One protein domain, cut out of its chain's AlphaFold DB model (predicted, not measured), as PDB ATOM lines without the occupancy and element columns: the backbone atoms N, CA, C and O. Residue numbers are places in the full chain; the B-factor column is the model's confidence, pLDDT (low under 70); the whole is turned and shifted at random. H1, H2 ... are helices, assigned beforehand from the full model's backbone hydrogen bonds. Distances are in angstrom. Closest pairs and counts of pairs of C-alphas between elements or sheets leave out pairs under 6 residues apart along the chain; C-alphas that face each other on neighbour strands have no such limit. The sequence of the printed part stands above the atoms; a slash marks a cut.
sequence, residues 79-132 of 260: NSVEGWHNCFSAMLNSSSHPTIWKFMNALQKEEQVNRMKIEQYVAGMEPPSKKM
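AT A GLANCE: This is residues 79 to 132 of the 260 residues of an uncharacterized protein of Acyrthosiphon pisum (UniProt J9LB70). What does the model look like? It is a loose, open frame: the long helix H2 makes one long side, and the shorter H1 slants over it, with residues 88 to 91 coming near it. Residues 92 to 99 loop from H1 to H2, and residues 123 to 132 turn off the far end of H2 toward the side where H1 lies. What is it made of? The printed part has 54 residues with two named helices, H1 then H2, and no named strand; the class is all helix. How large is it? It is loose, with a radius of gyration of the C-alphas of 13.7 A, and only just flat, spanning 38 by 25 by 13 A.

HOW THE PARTS SIT: How does H1, residues 79 to 91, stand to H2, residues 100 to 122? They only just touch, with 3 pairs of C-alphas within 8 A; the closest C-alphas, of Met 91 and Ala 106, are 6.3 A apart. Their lines stand at a steep tilt of 46 degrees, opposite ways. With which residues do H1 and H2 touch? H1 touches with residues 88 to 91 alone, and H2 with residues 106 to 110 alone. What do their backbones show? In H1 and H2 every O i to N i+4 pair is within hydrogen-bond range.

IN THESE COORDINATES: Where does H1 run? It begins at C-alpha 79, (256.747, 328.011, 414.237), and measures 18.2 A to C-alpha 91. Where does H2 run? It measures 32.6 A from C-alpha 100, (283.562, 328.877, 410.538), to C-alpha 122, (262.504, 306.221, 420.919).

THE WHOLE: Which C-alphas are farthest apart? Those of Trp 101 and Met 132, at 41.0 A. What links the helices, and what stands free? Eight residues make a short link from H1 to H2, and the printed part has no cut. Residues 111 to 116, which belong to H2, and residues 118 to 124, of which 118 to 122 belong to H2, stand free. Where is confidence low? No printed residue is under 70, and the mean pLDDT of the printed part is 90.2.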
ATOM      1  N   ASN A  79     256.332 327.544 412.902       86.25
ATOM      2  CA  ASN A  79     256.747 328.011 414.237       86.25
ATOM      3  C   ASN A  79     257.867 327.153 414.849       86.25
ATOM      4  O   ASN A  79     258.689 327.671 415.600       86.25
ATOM      5  N   SER A  80     257.877 325.844 414.576       85.88
ATOM      6  CA  SER A  80     258.946 324.941 415.019       85.88
ATOM      7  C   SER A  80     260.279 325.299 414.364       85.88
ATOM      8  O   SER A  80     261.297 325.355 415.045       85.88
ATOM      9  N   VAL A  81     260.248 325.614 413.069       89.56
ATOM     10  CA  VAL A  81     261.404 326.043 412.276       89.56
ATOM     11  C   VAL A  81     261.883 327.426 412.724       89.56
ATOM     12  O   VAL A  81     263.068 327.608 412.976       89.56
ATOM     13  N   GLU A  82     260.975 328.386 412.932       90.50
ATOM     14  CA  GLU A  82     261.306 329.699 413.509       90.50
ATOM     15  C   GLU A  82     261.921 329.557 414.909       90.50
ATOM     16  O   GLU A  82     262.905 330.216 415.233       90.50
ATOM     17  N   GLY A  83     261.361 328.680 415.747       90.62
ATOM     18  CA  GLY A  83     261.892 328.372 417.074       90.62
ATOM     19  C   GLY A  83     263.302 327.789 417.013       90.62
ATOM     20  O   GLY A  83     264.172 328.227 417.766       90.62
ATOM     21  N   TRP A  84     263.536 326.861 416.084       91.19
ATOM     22  CA  TRP A  84     264.851 326.284 415.829       91.19
ATOM     23  C   TRP A  84     265.859 327.346 415.379       91.19
ATOM     24  O   TRP A  84     266.893 327.504 416.022       91.19
ATOM     25  N   HIS A  85     265.526 328.151 414.364       91.81
ATOM     26  CA  HIS A  85     266.392 329.235 413.891       91.81
ATOM     27  C   HIS A  85     266.733 330.235 414.997       91.81
ATOM     28  O   HIS A  85     267.883 330.654 415.109       91.81
ATOM     29  N   ASN A  86     265.762 330.602 415.837       91.50
ATOM     30  CA  ASN A  86     265.998 331.506 416.962       91.50
ATOM     31  C   ASN A  86     266.966 330.899 417.985       91.50
ATOM     32  O   ASN A  86     267.872 331.584 418.456       91.50
ATOM     33  N   CYS A  87     266.796 329.617 418.315       89.94
ATOM     34  CA  CYS A  87     267.684 328.922 419.240       89.94
ATOM     35  C   CYS A  87     269.101 328.785 418.666       89.94
ATOM     36  O   CYS A  87     270.078 329.052 419.364       89.94
ATOM     37  N   PHE A  88     269.211 328.420 417.389       91.44
ATOM     38  CA  PHE A  88     270.487 328.261 416.700       91.44
ATOM     39  C   PHE A  88     271.227 329.598 416.558       91.44
ATOM     40  O   PHE A  88     272.413 329.694 416.864       91.44
ATOM     41  N   SER A  89     270.515 330.668 416.192       91.38
ATOM     42  CA  SER A  89     271.069 332.026 416.145       91.38
ATOM     43  C   SER A  89     271.573 332.481 417.519       91.38
ATOM     44  O   SER A  89     272.687 332.994 417.632       91.38
ATOM     45  N   ALA A  90     270.822 332.206 418.589       90.56
ATOM     46  CA  ALA A  90     271.267 332.490 419.951       90.56
ATOM     47  C   ALA A  90     272.542 331.710 420.327       90.56
ATOM     48  O   ALA A  90     273.422 332.263 420.984       90.56
ATOM     49  N   MET A  91     272.692 330.463 419.866       89.94
ATOM     50  CA  MET A  91     273.906 329.661 420.075       89.94
ATOM     51  C   MET A  91     275.141 330.264 419.384       89.94
ATOM     52  O   MET A  91     276.262 330.132 419.876       89.94
ATOM     53  N   LEU A  92     274.929 330.985 418.282       91.00
ATOM     54  CA  LEU A  92     275.943 331.768 417.573       91.00
ATOM     55  C   LEU A  92     276.136 333.178 418.167       91.00
ATOM     56  O   LEU A  92     276.753 334.037 417.532       91.00
ATOM     57  N   ASN A  93     275.627 333.430 419.380       85.44
ATOM     58  CA  ASN A  93     275.600 334.736 420.049       85.44
ATOM     59  C   ASN A  93     274.909 335.832 419.220       85.44
ATOM     60  O   ASN A  93     275.315 336.993 419.267       85.44
ATOM     61  N   SER A  94     273.899 335.466 418.426       82.81
ATOM     62  CA  SER A  94     273.185 336.372 417.516       82.81
ATOM     63  C   SER A  94     274.113 337.122 416.550       82.81
ATOM     64  O   SER A  94     273.810 338.235 416.121       82.81
ATOM     65  N   SER A  95     275.269 336.535 416.224       82.50
ATOM     66  CA  SER A  95     276.223 337.116 415.285       82.50
ATOM     67  C   SER A  95     275.731 336.940 413.852       82.50
ATOM     68  O   SER A  95     275.470 335.818 413.422       82.50
ATOM     69  N   SER A  96     275.670 338.033 413.089       83.00
ATOM     70  CA  SER A  96     275.339 337.989 411.657       83.00
ATOM     71  C   SER A  96     276.420 337.303 410.812       83.00
ATOM     72  O   SER A  96     276.129 336.831 409.717       83.00
ATOM     73  N   HIS A  97     277.659 337.236 411.316       86.94
ATOM     74  CA  HIS A  97     278.821 336.685 410.609       86.94
ATOM     75  C   HIS A  97     279.685 335.837 411.558       86.94
ATOM     76  O   HIS A  97     280.780 336.252 411.955       86.94
ATOM     77  N   PRO A  98     279.204 334.655 411.983       88.88
ATOM     78  CA  PRO A  98     279.994 333.759 412.815       88.88
ATOM     79  C   PRO A  98     281.215 333.245 412.041       88.88
ATOM     80  O   PRO A  98     281.145 332.976 410.843       88.88
ATOM     81  N   THR A  99     282.341 333.056 412.734       93.50
ATOM     82  CA  THR A  99     283.490 332.362 412.140       93.50
ATOM     83  C   THR A  99     283.134 330.903 411.865       93.50
ATOM     84  O   THR A  99     282.318 330.316 412.583       93.50
ATOM     85  N   ILE A 100     283.793 330.288 410.880       93.94
ATOM     86  CA  ILE A 100     283.562 328.877 410.538       93.94
ATOM     87  C   ILE A 100     283.706 327.953 411.758       93.94
ATOM     88  O   ILE A 100     282.887 327.064 411.960       93.94
ATOM     89  N   TRP A 101     284.665 328.227 412.648       94.25
ATOM     90  CA  TRP A 101     284.857 327.478 413.893       94.25
ATOM     91  C   TRP A 101     283.682 327.605 414.866       94.25
ATOM     92  O   TRP A 101     283.225 326.607 415.419       94.25
ATOM     93  N   LYS A 102     283.149 328.820 415.060       91.62
ATOM     94  CA  LYS A 102     281.954 329.032 415.893       91.62
ATOM     95  C   LYS A 102     280.742 328.313 415.306       91.62
ATOM     96  O   LYS A 102     279.971 327.723 416.056       91.62
ATOM     97  N   PHE A 103     280.609 328.340 413.983       93.12
ATOM     98  CA  PHE A 103     279.550 327.637 413.276       93.12
ATOM     99  C   PHE A 103     279.652 326.115 413.445       93.12
ATOM    100  O   PHE A 103     278.677 325.489 413.854       93.12
ATOM    101  N   MET A 104     280.834 325.527 413.237       94.88
ATOM    102  CA  MET A 104     281.060 324.089 413.438       94.88
ATOM    103  C   MET A 104     280.751 323.654 414.876       94.88
ATOM    104  O   MET A 104     280.036 322.675 415.082       94.88
ATOM    105  N   ASN A 105     281.200 324.421 415.872       93.44
ATOM    106  CA  ASN A 105     280.907 324.127 417.277       93.44
ATOM    107  C   ASN A 105     279.404 324.216 417.594       93.44
ATOM    108  O   ASN A 105     278.900 323.451 418.416       93.44
ATOM    109  N   ALA A 106     278.676 325.146 416.968       93.62
ATOM    110  CA  ALA A 106     277.226 325.244 417.121       93.62
ATOM    111  C   ALA A 106     276.505 324.045 416.484       93.62
ATOM    112  O   ALA A 106     275.598 323.490 417.098       93.62
ATOM    113  N   LEU A 107     276.939 323.593 415.302       94.56
ATOM    114  CA  LEU A 107     276.395 322.391 414.661       94.56
ATOM    115  C   LEU A 107     276.600 321.135 415.516       94.56
ATOM    116  O   LEU A 107     275.669 320.351 415.672       94.56
ATOM    117  N   GLN A 108     277.785 320.963 416.109       95.38
ATOM    118  CA  GLN A 108     278.062 319.836 417.006       95.38
ATOM    119  C   GLN A 108     277.138 319.836 418.229       95.38
ATOM    120  O   GLN A 108     276.576 318.804 418.582       95.38
ATOM    121  N   LYS A 109     276.932 320.998 418.858       93.81
ATOM    122  CA  LYS A 109     275.998 321.133 419.986       93.81
ATOM    123  C   LYS A 109     274.553 320.847 419.578       93.81
ATOM    124  O   LYS A 109     273.824 320.200 420.323       93.81
ATOM    125  N   GLU A 110     274.138 321.318 418.406       93.75
ATOM    126  CA  GLU A 110     272.793 321.077 417.885       93.75
ATOM    127  C   GLU A 110     272.556 319.588 417.572       93.75
ATOM    128  O   GLU A 110     271.488 319.064 417.888       93.75
ATOM    129  N   GLU A 111     273.552 318.878 417.024       95.06
ATOM    130  CA  GLU A 111     273.489 317.419 416.832       95.06
ATOM    131  C   GLU A 111     273.328 316.691 418.167       95.06
ATOM    132  O   GLU A 111     272.411 315.882 418.300       95.06
ATOM    133  N   GLN A 112     274.122 317.047 419.180       94.56
ATOM    134  CA  GLN A 112     274.043 316.432 420.508       94.56
ATOM    135  C   GLN A 112     272.654 316.607 421.138       94.56
ATOM    136  O   GLN A 112     272.072 315.655 421.666       94.56
ATOM    137  N   VAL A 113     272.090 317.816 421.050       92.25
ATOM    138  CA  VAL A 113     270.741 318.112 421.552       92.25
ATOM    139  C   VAL A 113     269.681 317.323 420.782       92.25
ATOM    140  O   VAL A 113     268.739 316.809 421.389       92.25
ATOM    141  N   ASN A 114     269.803 317.203 419.459       91.69
ATOM    142  CA  ASN A 114     268.830 316.463 418.658       91.69
ATOM    143  C   ASN A 114     268.935 314.953 418.850       91.69
ATOM    144  O   ASN A 114     267.896 314.305 418.947       91.69
ATOM    145  N   ARG A 115     270.141 314.401 419.014       95.69
ATOM    146  CA  ARG A 115     270.334 312.995 419.377       95.69
ATOM    147  C   ARG A 115     269.645 312.681 420.700       95.69
ATOM    148  O   ARG A 115     268.854 311.748 420.762       95.69
ATOM    149  N   MET A 116     269.842 313.519 421.720       92.19
ATOM    150  CA  MET A 116     269.152 313.362 423.005       92.19
ATOM    151  C   MET A 116     267.623 313.367 422.847       92.19
ATOM    152  O   MET A 116     266.947 312.535 423.445       92.19
ATOM    153  N   LYS A 117     267.068 314.273 422.031       90.69
ATOM    154  CA  LYS A 117     265.621 314.293 421.755       90.69
ATOM    155  C   LYS A 117     265.165 313.012 421.055       90.69
ATOM    156  O   LYS A 117     264.140 312.471 421.442       90.69
ATOM    157  N   ILE A 118     265.897 312.536 420.045       91.81
ATOM    158  CA  ILE A 118     265.572 311.299 419.316       91.81
ATOM    159  C   ILE A 118     265.528 310.111 420.278       91.81
ATOM    160  O   ILE A 118     264.539 309.389 420.276       91.81
ATOM    161  N   GLU A 119     266.524 309.959 421.152       94.25
ATOM    162  CA  GLU A 119     266.535 308.889 422.161       94.25
ATOM    163  C   GLU A 119     265.338 308.985 423.118       94.25
ATOM    164  O   GLU A 119     264.705 307.978 423.429       94.25
ATOM    165  N   GLN A 120     264.957 310.198 423.537       92.75
ATOM    166  CA  GLN A 120     263.740 310.410 424.331       92.75
ATOM    167  C   GLN A 120     262.481 309.956 423.578       92.75
ATOM    168  O   GLN A 120     261.645 309.270 424.163       92.75
ATOM    169  N   TYR A 121     262.357 310.282 422.287       90.88
ATOM    170  CA  TYR A 121     261.237 309.826 421.456       90.88
ATOM    171  C   TYR A 121     261.213 308.305 421.297       90.88
ATOM    172  O   TYR A 121     260.149 307.702 421.420       90.88
ATOM    173  N   VAL A 122     262.368 307.682 421.043       93.75
ATOM    174  CA  VAL A 122     262.504 306.221 420.919       93.75
ATOM    175  C   VAL A 122     262.128 305.531 422.233       93.75
ATOM    176  O   VAL A 122     261.447 304.510 422.215       93.75
ATOM    177  N   ALA A 123     262.466 306.134 423.374       94.81
ATOM    178  CA  ALA A 123     262.038 305.691 424.700       94.81
ATOM    179  C   ALA A 123     260.544 305.953 425.004       94.81
ATOM    180  O   ALA A 123     260.090 305.696 426.118       94.81
ATOM    181  N   GLY A 124     259.770 306.484 424.049       92.31
ATOM    182  CA  GLY A 124     258.343 306.770 424.198       92.31
ATOM    183  C   GLY A 124     258.025 308.061 424.958       92.31
ATOM    184  O   GLY A 124     256.866 308.296 425.305       92.31
ATOM    185  N   MET A 125     259.015 308.918 425.227       89.56
ATOM    186  CA  MET A 125     258.767 310.220 425.843       89.56
ATOM    187  C   MET A 125     258.239 311.207 424.798       89.56
ATOM    188  O   MET A 125     258.938 311.592 423.861       89.56
ATOM    189  N   GLU A 126     257.003 311.670 424.982       79.75
ATOM    190  CA  GLU A 126     256.458 312.753 424.165       79.75
ATOM    191  C   GLU A 126     256.990 314.129 424.604       79.75
ATOM    192  O   GLU A 126     257.084 314.420 425.802       79.75
ATOM    193  N   PRO A 127     257.237 315.048 423.655       79.06
ATOM    194  CA  PRO A 127     257.648 316.402 423.951       79.06
ATOM    195  C   PRO A 127     256.521 317.119 424.704       79.06
ATOM    196  O   PRO A 127     255.343 317.040 424.323       79.06
ATOM    197  N   PRO A 128     256.856 317.877 425.757       78.81
ATOM    198  CA  PRO A 128     255.859 318.571 426.547       78.81
ATOM    199  C   PRO A 128     255.170 319.639 425.693       78.81
ATOM    200  O   PRO A 128     255.754 320.653 425.311       78.81
ATOM    201  N   SER A 129     253.884 319.436 425.419       79.44
ATOM    202  CA  SER A 129     253.022 320.428 424.779       79.44
ATOM    203  C   SER A 129     251.940 320.870 425.751       79.44
ATOM    204  O   SER A 129     251.307 320.050 426.421       79.44
ATOM    205  N   LYS A 130     251.702 322.183 425.840       85.38
ATOM    206  CA  LYS A 130     250.653 322.717 426.719       85.38
ATOM    207  C   LYS A 130     249.298 322.173 426.265       85.38
ATOM    208  O   LYS A 130     248.943 322.322 425.097       85.38
ATOM    209  N   LYS A 131     248.504 321.656 427.209       88.88
ATOM    210  CA  LYS A 131     247.159 321.094 426.973       88.88
ATOM    211  C   LYS A 131     246.294 321.955 426.043       88.88
ATOM    212  O   LYS A 131     245.720 321.447 425.092       88.88
ATOM    213  N   MET A 132     246.309 323.278 426.230       90.00
ATOM    214  CA  MET A 132     245.585 324.231 425.376       90.00
ATOM    215  C   MET A 132     245.881 324.077 423.870       90.00
ATOM    216  O   MET A 132     244.980 324.255 423.051       90.00
TER     217      MET A 132